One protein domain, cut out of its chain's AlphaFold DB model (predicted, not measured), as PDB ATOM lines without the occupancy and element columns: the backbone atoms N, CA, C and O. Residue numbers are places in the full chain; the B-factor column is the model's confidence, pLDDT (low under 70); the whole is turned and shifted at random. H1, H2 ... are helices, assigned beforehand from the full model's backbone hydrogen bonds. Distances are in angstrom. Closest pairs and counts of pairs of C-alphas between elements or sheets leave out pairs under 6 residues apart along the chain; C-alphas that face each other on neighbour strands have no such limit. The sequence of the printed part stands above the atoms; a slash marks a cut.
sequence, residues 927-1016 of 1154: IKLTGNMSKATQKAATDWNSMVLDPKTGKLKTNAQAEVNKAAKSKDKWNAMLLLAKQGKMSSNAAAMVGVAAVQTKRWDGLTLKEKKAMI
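AT A GLANCE: This is residues 927 to 1016 of the 1154 residues of the protein "Tail tape measure protein" of Lactobacillus plantarum 2025 (UniProt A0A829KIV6). Five crossed helices make a compact cluster: H1 crosses H3 nearly at right angles, H2 packs on H1's end and on H4, and short H5 packs on residues 978 to 982 of H3. The printed part has 90 residues, with named helices H1 to H5 in chain order and no named strand. It is all helix, with a radius of gyration of the C-alphas of 12.2 A and spans of 35 by 30 by 22 A.

IN THESE COORDINATES: H1, residues 935 to 948, runs 20.0 A from C-alpha 935 at (6.166, 37.264, 16.690). H2 is residues 960 to 967, 10.4 A; H3 971 to 982, 16.1 A; H4 988 to 1000, 18.4 A; H5 1009 to 1014, 8.6 A, ending at C-alpha 1014 (26.539, 40.832, 21.547).

HOW THE PARTS SIT: H1 touches H3, the hub, about perpendicular at 77 degrees; their closest C-alphas, Ala 940 and Ala 976, are 4.9 A apart. H2 touches H4 at a steep tilt of 50 degrees, closest C-alphas Asn 965 and Ala 997, 4.6 A. H3 and H4, a helical hairpin, only just touch, with 3 pairs of C-alphas within 8 A, the closest Ala 981 and Ala 991, 6.0 A. Every O i to N i+4 pair in H1 to H5 is within hydrogen-bond range.

THE WHOLE: The farthest C-alphas, Lys 952 and Leu 1009, are 37.0 A apart. The printed part has no cut; the H1 to H2 link is long. Residues under pLDDT 70 include 927 to 932 and 948 to 958.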
ATOM      1  N   ILE A 927      14.386  37.282  29.657       62.41
ATOM      2  CA  ILE A 927      14.085  38.247  28.590       62.41
ATOM      3  C   ILE A 927      12.657  38.758  28.764       62.41
ATOM      4  O   ILE A 927      11.704  37.980  28.790       62.41
ATOM      5  N   LYS A 928      12.492  40.080  28.859       57.22
ATOM      6  CA  LYS A 928      11.171  40.713  28.964       57.22
ATOM      7  C   LYS A 928      10.412  40.570  27.648       57.22
ATOM      8  O   LYS A 928      10.920  40.988  26.613       57.22
ATOM      9  N   LEU A 929       9.193  40.037  27.694       47.91
ATOM     10  CA  LEU A 929       8.268  40.060  26.561       47.91
ATOM     11  C   LEU A 929       7.627  41.448  26.481       47.91
ATOM     12  O   LEU A 929       6.956  41.871  27.422       47.91
ATOM     13  N   THR A 930       7.868  42.169  25.387       49.38
ATOM     14  CA  THR A 930       7.325  43.516  25.160       49.38
ATOM     15  C   THR A 930       6.467  43.539  23.896       49.38
ATOM     16  O   THR A 930       6.775  42.861  22.913       49.38
ATOM     17  N   GLY A 931       5.392  44.334  23.903       42.75
ATOM     18  CA  GLY A 931       4.419  44.387  22.799       42.75
ATOM     19  C   GLY A 931       4.997  44.845  21.453       42.75
ATOM     20  O   GLY A 931       4.437  44.541  20.411       42.75
ATOM     21  N   ASN A 932       6.159  45.502  21.453       58.47
ATOM     22  CA  ASN A 932       6.875  45.953  20.254       58.47
ATOM     23  C   ASN A 932       7.842  44.910  19.648       58.47
ATOM     24  O   ASN A 932       8.638  45.240  18.771       58.47
ATOM     25  N   MET A 933       7.843  43.664  20.132       70.19
ATOM     26  CA  MET A 933       8.634  42.573  19.551       70.19
ATOM     27  C   MET A 933       7.894  41.907  18.386       70.19
ATOM     28  O   MET A 933       6.685  41.707  18.456       70.19
ATOM     29  N   SER A 934       8.621  41.474  17.349       84.44
ATOM     30  CA  SER A 934       8.028  40.625  16.309       84.44
ATOM     31  C   SER A 934       7.599  39.273  16.892       84.44
ATOM     32  O   SER A 934       8.173  38.809  17.882       84.44
ATOM     33  N   LYS A 935       6.636  38.594  16.255       77.25
ATOM     34  CA  LYS A 935       6.166  37.264  16.690       77.25
ATOM     35  C   LYS A 935       7.317  36.257  16.830       77.25
ATOM     36  O   LYS A 935       7.365  35.504  17.799       77.25
ATOM     37  N   ALA A 936       8.289  36.298  15.915       81.75
ATOM     38  CA  ALA A 936       9.488  35.462  15.979       81.75
ATOM     39  C   ALA A 936      10.368  35.788  17.202       81.75
ATOM     40  O   ALA A 936      10.848  34.880  17.876       81.75
ATOM     41  N   THR A 937      10.537  37.072  17.532       75.31
ATOM     42  CA  THR A 937      11.295  37.515  18.713       75.31
ATOM     43  C   THR A 937      10.576  37.172  20.016       75.31
ATOM     44  O   THR A 937      11.224  36.734  20.963       75.31
ATOM     45  N   GLN A 938       9.252  37.329  20.070       66.50
ATOM     46  CA  GLN A 938       8.447  36.938  21.230       66.50
ATOM     47  C   GLN A 938       8.539  35.434  21.467       66.50
ATOM     48  O   GLN A 938       8.836  35.007  22.580       66.50
ATOM     49  N   LYS A 939       8.380  34.631  20.407       79.75
ATOM     50  CA  LYS A 939       8.539  33.178  20.488       79.75
ATOM     51  C   LYS A 939       9.933  32.798  20.983       79.75
ATOM     52  O   LYS A 939      10.053  32.018  21.920       79.75
ATOM     53  N   ALA A 940      10.978  33.396  20.415       80.12
ATOM     54  CA  ALA A 940      12.350  33.150  20.840       80.12
ATOM     55  C   ALA A 940      12.574  33.524  22.321       80.12
ATOM     56  O   ALA A 940      13.219  32.777  23.053       80.12
ATOM     57  N   ALA A 941      12.014  34.644  22.788       72.75
ATOM     58  CA  ALA A 941      12.112  35.081  24.180       72.75
ATOM     59  C   ALA A 941      11.376  34.133  25.141       72.75
ATOM     60  O   ALA A 941      11.897  33.823  26.213       72.75
ATOM     61  N   THR A 942      10.210  33.618  24.746       70.31
ATOM     62  CA  THR A 942       9.465  32.596  25.497       70.31
ATOM     63  C   THR A 942      10.227  31.270  25.557       70.31
ATOM     64  O   THR A 942      10.378  30.685  26.633       70.31
ATOM     65  N   ASP A 943      10.784  30.822  24.430       77.88
ATOM     66  CA  ASP A 943      11.600  29.606  24.344       77.88
ATOM     67  C   ASP A 943      12.877  29.730  25.200       77.88
ATOM     68  O   ASP A 943      13.277  28.787  25.880       77.88
ATOM     69  N   TRP A 944      13.496  30.914  25.238       82.38
ATOM     70  CA  TRP A 944      14.621  31.210  26.128       82.38
ATOM     71  C   TRP A 944      14.218  31.170  27.606       82.38
ATOM     72  O   TRP A 944      14.855  30.484  28.404       82.38
ATOM     73  N   ASN A 945      13.146  31.872  27.976       71.38
ATOM     74  CA  ASN A 945      12.695  31.948  29.362       71.38
ATOM     75  C   ASN A 945      12.297  30.572  29.903       71.38
ATOM     76  O   ASN A 945      12.687  30.231  31.009       71.38
ATOM     77  N   SER A 946      11.600  29.744  29.124       74.75
ATOM     78  CA  SER A 946      11.237  28.374  29.531       74.75
ATOM     79  C   SER A 946      12.442  27.432  29.668       74.75
ATOM     80  O   SER A 946      12.412  26.455  30.424       74.75
ATOM     81  N   MET A 947      13.526  27.717  28.948       78.88
ATOM     82  CA  MET A 947      14.767  26.954  29.015       78.88
ATOM     83  C   MET A 947      15.545  27.274  30.287       78.88
ATOM     84  O   MET A 947      15.950  26.353  30.995       78.88
ATOM     85  N   VAL A 948      15.719  28.563  30.587       64.50
ATOM     86  CA  VAL A 948      16.557  29.027  31.698       64.50
ATOM     87  C   VAL A 948      15.791  29.217  33.002       64.50
ATOM     88  O   VAL A 948      16.409  29.189  34.059       64.50
ATOM     89  N   LEU A 949      14.468  29.366  32.970       58.03
ATOM     90  CA  LEU A 949      13.643  29.548  34.162       58.03
ATOM     91  C   LEU A 949      12.799  28.311  34.427       58.03
ATOM     92  O   LEU A 949      12.254  27.691  33.514       58.03
ATOM     93  N   ASP A 950      12.683  27.960  35.697       58.25
ATOM     94  CA  ASP A 950      11.705  26.991  36.148       58.25
ATOM     95  C   ASP A 950      10.296  27.581  35.918       58.25
ATOM     96  O   ASP A 950       9.984  28.647  36.459       58.25
ATOM     97  N   PRO A 951       9.444  26.931  35.108       48.72
ATOM     98  CA  PRO A 951       8.157  27.492  34.699       48.72
ATOM     99  C   PRO A 951       7.145  27.601  35.848       48.72
ATOM    100  O   PRO A 951       6.167  28.328  35.713       48.72
ATOM    101  N   LYS A 952       7.367  26.904  36.971       42.88
ATOM    102  CA  LYS A 952       6.482  26.927  38.147       42.88
ATOM    103  C   LYS A 952       6.887  28.008  39.141       42.88
ATOM    104  O   LYS A 952       6.038  28.601  39.792       42.88
ATOM    105  N   THR A 953       8.188  28.255  39.274       44.25
ATOM    106  CA  THR A 953       8.732  29.155  40.300       44.25
ATOM    107  C   THR A 953       9.264  30.475  39.745       44.25
ATOM    108  O   THR A 953       9.553  31.381  40.524       44.25
ATOM    109  N   GLY A 954       9.447  30.590  38.424       45.56
ATOM    110  CA  GLY A 954      10.046  31.756  37.761       45.56
ATOM    111  C   GLY A 954      11.532  31.966  38.082       45.56
ATOM    112  O   GLY A 954      12.127  32.951  37.644       45.56
ATOM    113  N   LYS A 955      12.146  31.057  38.851       47.88
ATOM    114  CA  LYS A 955      13.553  31.123  39.258       47.88
ATOM    115  C   LYS A 955      14.463  30.564  38.175       47.88
ATOM    116  O   LYS A 955      14.069  29.690  37.409       47.88
ATOM    117  N   LEU A 956      15.713  31.024  38.151       56.53
ATOM    118  CA  LEU A 956      16.756  30.444  37.308       56.53
ATOM    119  C   LEU A 956      16.915  28.954  37.636       56.53
ATOM    120  O   LEU A 956      17.171  28.607  38.790       56.53
ATOM    121  N   LYS A 957      16.791  28.076  36.635       66.12
ATOM    122  CA  LYS A 957      17.071  26.654  36.834       66.12
ATOM    123  C   LYS A 957      18.521  26.493  37.273       66.12
ATOM    124  O   LYS A 957      19.428  27.092  36.693       66.12
ATOM    125  N   THR A 958      18.759  25.628  38.248       63.19
ATOM    126  CA  THR A 958      20.115  25.292  38.710       63.19
ATOM    127  C   THR A 958      20.988  24.734  37.580       63.19
ATOM    128  O   THR A 958      22.202  24.916  37.590       63.19
ATOM    129  N   ASN A 959      20.370  24.140  36.553       70.44
ATOM    130  CA  ASN A 959      21.023  23.621  35.353       70.44
ATOM    131  C   ASN A 959      20.901  24.538  34.114       70.44
ATOM    132  O   ASN A 959      21.177  24.092  33.002       70.44
ATOM    133  N   ALA A 960      20.522  25.813  34.259       77.12
ATOM    134  CA  ALA A 960      20.188  26.682  33.124       77.12
ATOM    135  C   ALA A 960      21.295  26.803  32.060       77.12
ATOM    136  O   ALA A 960      21.003  26.772  30.868       77.12
ATOM    137  N   GLN A 961      22.574  26.884  32.450       82.25
ATOM    138  CA  GLN A 961      23.676  26.887  31.474       82.25
ATOM    139  C   GLN A 961      23.752  25.565  30.699       82.25
ATOM    140  O   GLN A 961      24.016  25.581  29.501       82.25
ATOM    141  N   ALA A 962      23.502  24.428  31.354       82.50
ATOM    142  CA  ALA A 962      23.502  23.122  30.701       82.50
ATOM    143  C   ALA A 962      22.342  22.989  29.700       82.50
ATOM    144  O   ALA A 962      22.544  22.474  28.601       82.50
ATOM    145  N   GLU A 963      21.165  23.529  30.027       85.62
ATOM    146  CA  GLU A 963      20.030  23.596  29.099       85.62
ATOM    147  C   GLU A 963      20.336  24.482  27.885       85.62
ATOM    148  O   GLU A 963      20.079  24.079  26.751       85.62
ATOM    149  N   VAL A 964      20.980  25.636  28.092       89.88
ATOM    150  CA  VAL A 964      21.439  26.514  26.997       89.88
ATOM    151  C   VAL A 964      22.486  25.817  26.127       89.88
ATOM    152  O   VAL A 964      22.414  25.880  24.900       89.88
ATOM    153  N   ASN A 965      23.414  25.069  26.728       88.75
ATOM    154  CA  ASN A 965      24.398  24.270  25.994       88.75
ATOM    155  C   ASN A 965      23.737  23.175  25.147       88.75
ATOM    156  O   ASN A 965      24.142  22.937  24.008       88.75
ATOM    157  N   LYS A 966      22.714  22.508  25.695       91.56
ATOM    158  CA  LYS A 966      21.921  21.496  24.986       91.56
ATOM    159  C   LYS A 966      21.143  22.132  23.835       91.56
ATOM    160  O   LYS A 966      21.179  21.620  22.718       91.56
ATOM    161  N   ALA A 967      20.498  23.268  24.080       90.25
ATOM    162  CA  ALA A 967      19.750  24.010  23.076       90.25
ATOM    163  C   ALA A 967      20.643  24.522  21.942       90.25
ATOM    164  O   ALA A 967      20.244  24.441  20.785       90.25
ATOM    165  N   ALA A 968      21.870  24.958  22.236       91.69
ATOM    166  CA  ALA A 968      22.822  25.423  21.229       91.69
ATOM    167  C   ALA A 968      23.246  24.332  20.226       91.69
ATOM    168  O   ALA A 968      23.755  24.651  19.153       91.69
ATOM    169  N   LYS A 969      23.018  23.044  20.517       91.25
ATOM    170  CA  LYS A 969      23.237  21.963  19.540       91.25
ATOM    171  C   LYS A 969      22.163  21.954  18.442       91.25
ATOM    172  O   LYS A 969      22.486  21.643  17.299       91.25
ATOM    173  N   SER A 970      20.930  22.358  18.759       93.44
ATOM    174  CA  SER A 970      19.815  22.464  17.806       93.44
ATOM    175  C   SER A 970      19.928  23.734  16.960       93.44
ATOM    176  O   SER A 970      20.100  24.827  17.497       93.44
ATOM    177  N   LYS A 971      19.799  23.598  15.634       90.50
ATOM    178  CA  LYS A 971      19.874  24.719  14.683       90.50
ATOM    179  C   LYS A 971      18.806  25.782  14.971       90.50
ATOM    180  O   LYS A 971      19.135  26.963  15.045       90.50
ATOM    181  N   ASP A 972      17.569  25.367  15.225       89.94
ATOM    182  CA  ASP A 972      16.446  26.292  15.426       89.94
ATOM    183  C   ASP A 972      16.540  27.032  16.757       89.94
ATOM    184  O   ASP A 972      16.398  28.254  16.812       89.94
ATOM    185  N   LYS A 973      16.870  26.312  17.837       91.56
ATOM    186  CA  LYS A 973      17.053  26.929  19.158       91.56
ATOM    187  C   LYS A 973      18.274  27.844  19.185       91.56
ATOM    188  O   LYS A 973      18.227  28.908  19.798       91.56
ATOM    189  N   TRP A 974      19.350  27.473  18.488       93.50
ATOM    190  CA  TRP A 974      20.516  28.333  18.301       93.50
ATOM    191  C   TRP A 974      20.154  29.634  17.579       93.50
ATOM    192  O   TRP A 974      20.485  30.715  18.065       93.50
ATOM    193  N   ASN A 975      19.416  29.545  16.471       92.00
ATOM    194  CA  ASN A 975      18.980  30.714  15.710       92.00
ATOM    195  C   ASN A 975      18.054  31.625  16.530       92.00
ATOM    196  O   ASN A 975      18.197  32.845  16.470       92.00
ATOM    197  N   ALA A 976      17.165  31.053  17.347       90.12
ATOM    198  CA  ALA A 976      16.310  31.806  18.262       90.12
ATOM    199  C   ALA A 976      17.127  32.569  19.323       90.12
ATOM    200  O   ALA A 976      16.915  33.763  19.529       90.12
ATOM    201  N   MET A 977      18.115  31.926  19.952       93.31
ATOM    202  CA  MET A 977      19.005  32.589  20.917       93.31
ATOM    203  C   MET A 977      19.859  33.682  20.263       93.31
ATOM    204  O   MET A 977      20.029  34.767  20.821       93.31
ATOM    205  N   LEU A 978      20.357  33.424  19.052       89.56
ATOM    206  CA  LEU A 978      21.146  34.374  18.274       89.56
ATOM    207  C   LEU A 978      20.319  35.598  17.852       89.56
ATOM    208  O   LEU A 978      20.820  36.720  17.908       89.56
ATOM    209  N   LEU A 979      19.049  35.405  17.479       90.19
ATOM    210  CA  LEU A 979      18.105  36.481  17.166       90.19
ATOM    211  C   LEU A 979      17.921  37.426  18.362       90.19
ATOM    212  O   LEU A 979      18.011  38.646  18.210       90.19
ATOM    213  N   LEU A 980      17.723  36.867  19.557       85.38
ATOM    214  CA  LEU A 980      17.544  37.632  20.794       85.38
ATOM    215  C   LEU A 980      18.802  38.417  21.177       85.38
ATOM    216  O   LEU A 980      18.700  39.577  21.588       85.38
ATOM    217  N   ALA A 981      19.980  37.809  21.004       83.69
ATOM    218  CA  ALA A 981      21.262  38.474  21.210       83.69
ATOM    219  C   ALA A 981      21.465  39.626  20.207       83.69
ATOM    220  O   ALA A 981      21.781  40.745  20.609       83.69
ATOM    221  N   LYS A 982      21.209  39.392  18.911       83.81
ATOM    222  CA  LYS A 982      21.328  40.406  17.841       83.81
ATOM    223  C   LYS A 982      20.434  41.618  18.057       83.81
ATOM    224  O   LYS A 982      20.852  42.740  17.787       83.81
ATOM    225  N   GLN A 983      19.211  41.392  18.525       81.19
ATOM    226  CA  GLN A 983      18.234  42.451  18.768       81.19
ATOM    227  C   GLN A 983      18.415  43.143  20.128       81.19
ATOM    228  O   GLN A 983      17.574  43.957  20.516       81.19
ATOM    229  N   GLY A 984      19.475  42.810  20.875       72.06
ATOM    230  CA  GLY A 984      19.771  43.415  22.174       72.06
ATOM    231  C   GLY A 984      18.703  43.139  23.233       72.06
ATOM    232  O   GLY A 984      18.550  43.923  24.166       72.06
ATOM    233  N   LYS A 985      17.927  42.057  23.082       78.19
ATOM    234  CA  LYS A 985      16.845  41.701  24.015       78.19
ATOM    235  C   LYS A 985      17.344  40.895  25.213       78.19
ATOM    236  O   LYS A 985      16.638  40.776  26.209       78.19
ATOM    237  N   MET A 986      18.561  40.363  25.129       77.50
ATOM    238  CA  MET A 986      19.220  39.636  26.209       77.50
ATOM    239  C   MET A 986      19.936  40.572  27.184       77.50
ATOM    240  O   MET A 986      20.587  41.536  26.784       77.50
ATOM    241  N   SER A 987      19.879  40.238  28.476       72.50
ATOM    242  CA  SER A 987      20.792  40.819  29.461       72.50
ATOM    243  C   SER A 987      22.237  40.405  29.155       72.50
ATOM    244  O   SER A 987      22.483  39.395  28.492       72.50
ATOM    245  N   SER A 988      23.220  41.130  29.693       67.62
ATOM    246  CA  SER A 988      24.634  40.766  29.517       67.62
ATOM    247  C   SER A 988      24.979  39.389  30.101       67.62
ATOM    248  O   SER A 988      25.886  38.727  29.607       67.62
ATOM    249  N   ASN A 989      24.240  38.922  31.115       67.62
ATOM    250  CA  ASN A 989      24.391  37.570  31.658       67.62
ATOM    251  C   ASN A 989      23.772  36.515  30.731       67.62
ATOM    252  O   ASN A 989      24.415  35.503  30.467       67.62
ATOM    253  N   ALA A 990      22.565  36.759  30.211       78.31
ATOM    254  CA  ALA A 990      21.902  35.863  29.265       78.31
ATOM    255  C   ALA A 990      22.724  35.697  27.979       78.31
ATOM    256  O   ALA A 990      22.980  34.581  27.534       78.31
ATOM    257  N   ALA A 991      23.222  36.807  27.436       83.06
ATOM    258  CA  ALA A 991      24.035  36.790  26.232       83.06
ATOM    259  C   ALA A 991      25.384  36.077  26.449       83.06
ATOM    260  O   ALA A 991      25.828  35.324  25.583       83.06
ATOM    261  N   ALA A 992      25.988  36.221  27.635       77.31
ATOM    262  CA  ALA A 992      27.193  35.481  28.006       77.31
ATOM    263  C   ALA A 992      26.957  33.969  28.110       77.31
ATOM    264  O   ALA A 992      27.820  33.197  27.696       77.31
ATOM    265  N   MET A 993      25.791  33.524  28.594       84.88
ATOM    266  CA  MET A 993      25.445  32.096  28.606       84.88
ATOM    267  C   MET A 993      25.386  31.515  27.189       84.88
ATOM    268  O   MET A 993      25.893  30.414  26.960       84.88
ATOM    269  N   VAL A 994      24.829  32.270  26.236       89.06
ATOM    270  CA  VAL A 994      24.820  31.901  24.810       89.06
ATOM    271  C   VAL A 994      26.243  31.871  24.253       89.06
ATOM    272  O   VAL A 994      26.601  30.920  23.562       89.06
ATOM    273  N   GLY A 995      27.088  32.844  24.609       86.06
ATOM    274  CA  GLY A 995      28.498  32.866  24.213       86.06
ATOM    275  C   GLY A 995      29.288  31.653  24.710       86.06
ATOM    276  O   GLY A 995      30.009  31.018  23.939       86.06
ATOM    277  N   VAL A 996      29.098  31.265  25.975       80.75
ATOM    278  CA  VAL A 996      29.705  30.055  26.554       80.75
ATOM    279  C   VAL A 996      29.225  28.798  25.827       80.75
ATOM    280  O   VAL A 996      30.043  27.945  25.476       80.75
ATOM    281  N   ALA A 997      27.925  28.703  25.541       88.75
ATOM    282  CA  ALA A 997      27.364  27.585  24.792       88.75
ATOM    283  C   ALA A 997      27.913  27.513  23.360       88.75
ATOM    284  O   ALA A 997      28.202  26.423  22.866       88.75
ATOM    285  N   ALA A 998      28.136  28.655  22.707       88.38
ATOM    286  CA  ALA A 998      28.725  28.713  21.373       88.38
ATOM    287  C   ALA A 998      30.161  28.172  21.357       88.38
ATOM    288  O   ALA A 998      30.538  27.451  20.435       88.38
ATOM    289  N   VAL A 999      30.967  28.487  22.379       83.62
ATOM    290  CA  VAL A 999      32.333  27.950  22.508       83.62
ATOM    291  C   VAL A 999      32.289  26.440  22.723       83.62
ATOM    292  O   VAL A 999      32.998  25.700  22.048       83.62
ATOM    293  N   GLN A1000      31.422  25.966  23.619       81.75
ATOM    294  CA  GLN A1000      31.309  24.540  23.944       81.75
ATOM    295  C   GLN A1000      30.751  23.695  22.794       81.75
ATOM    296  O   GLN A1000      31.078  22.519  22.677       81.75
ATOM    297  N   THR A1001      29.940  24.295  21.924       83.94
ATOM    298  CA  THR A1001      29.382  23.641  20.731       83.94
ATOM    299  C   THR A1001      30.196  23.898  19.462       83.94
ATOM    300  O   THR A1001      29.747  23.534  18.380       83.94
ATOM    301  N   LYS A1002      31.387  24.515  19.570       85.50
ATOM    302  CA  LYS A1002      32.258  24.905  18.440       85.50
ATOM    303  C   LYS A1002      31.584  25.831  17.408       85.50
ATOM    304  O   LYS A1002      32.071  25.989  16.297       85.50
ATOM    305  N   ARG A1003      30.481  26.488  17.779       85.81
ATOM    306  CA  ARG A1003      29.761  27.463  16.942       85.81
ATOM    307  C   ARG A1003      30.337  28.874  17.036       85.81
ATOM    308  O   ARG A1003      30.058  29.695  16.170       85.81
ATOM    309  N   TRP A1004      31.129  29.163  18.073       84.12
ATOM    310  CA  TRP A1004      31.694  30.495  18.311       84.12
ATOM    311  C   TRP A1004      32.523  31.001  17.130       84.12
ATOM    312  O   TRP A1004      32.383  32.157  16.748       84.12
ATOM    313  N   ASP A1005      33.362  30.157  16.526       81.38
ATOM    314  CA  ASP A1005      34.291  30.608  15.486       81.38
ATOM    315  C   ASP A1005      33.557  31.096  14.226       81.38
ATOM    316  O   ASP A1005      33.970  32.106  13.654       81.38
ATOM    317  N   GLY A1006      32.398  30.506  13.908       81.75
ATOM    318  CA  GLY A1006      31.527  30.898  12.793       81.75
ATOM    319  C   GLY A1006      30.651  32.139  13.026       81.75
ATOM    320  O   GLY A1006      29.943  32.550  12.113       81.75
ATOM    321  N   LEU A1007      30.673  32.749  14.216       82.25
ATOM    322  CA  LEU A1007      29.925  33.983  14.487       82.25
ATOM    323  C   LEU A1007      30.626  35.226  13.908       82.25
ATOM    324  O   LEU A1007      31.850  35.381  13.996       82.25
ATOM    325  N   THR A1008      29.836  36.165  13.396       81.88
ATOM    326  CA  THR A1008      30.279  37.507  12.993       81.88
ATOM    327  C   THR A1008      30.771  38.314  14.199       81.88
ATOM    328  O   THR A1008      30.426  38.036  15.350       81.88
ATOM    329  N   LEU A1009      31.552  39.373  13.952       69.50
ATOM    330  CA  LEU A1009      32.039  40.258  15.020       69.50
ATOM    331  C   LEU A1009      30.891  40.870  15.837       69.50
ATOM    332  O   LEU A1009      30.970  40.939  17.062       69.50
ATOM    333  N   LYS A1010      29.801  41.272  15.173       74.62
ATOM    334  CA  LYS A1010      28.632  41.868  15.832       74.62
ATOM    335  C   LYS A1010      27.929  40.866  16.754       74.62
ATOM    336  O   LYS A1010      27.523  41.236  17.852       74.62
ATOM    337  N   GLU A1011      27.836  39.601  16.347       81.56
ATOM    338  CA  GLU A1011      27.252  38.527  17.161       81.56
ATOM    339  C   GLU A1011      28.158  38.134  18.331       81.56
ATOM    340  O   GLU A1011      27.683  38.050  19.461       81.56
ATOM    341  N   LYS A1012      29.466  37.967  18.087       79.06
ATOM    342  CA  LYS A1012      30.462  37.706  19.141       79.06
ATOM    343  C   LYS A1012      30.423  38.806  20.201       79.06
ATOM    344  O   LYS A1012      30.374  38.511  21.389       79.06
ATOM    345  N   LYS A1013      30.361  40.073  19.773       71.62
ATOM    346  CA  LYS A1013      30.249  41.241  20.656       71.62
ATOM    347  C   LYS A1013      28.958  41.227  21.474       71.62
ATOM    348  O   LYS A1013      29.008  41.475  22.674       71.62
ATOM    349  N   ALA A1014      27.824  40.903  20.853       74.12
ATOM    350  CA  ALA A1014      26.539  40.832  21.547       74.12
ATOM    351  C   ALA A1014      26.524  39.784  22.674       74.12
ATOM    352  O   ALA A1014      25.756  39.934  23.618       74.12
ATOM    353  N   MET A1015      27.382  38.758  22.600       78.12
ATOM    354  CA  MET A1015      27.479  37.664  23.575       78.12
ATOM    355  C   MET A1015      28.542  37.865  24.667       78.12
ATOM    356  O   MET A1015      28.704  36.992  25.516       78.12
ATOM    357  N   ILE A1016      29.281  38.977  24.677       71.69
ATOM    358  CA  ILE A1016      30.304  39.253  25.699       71.69
ATOM    359  C   ILE A1016      29.703  40.123  26.807       71.69
ATOM    360  O   ILE A1016      29.082  41.151  26.547       71.69
TER     361      ILE A1016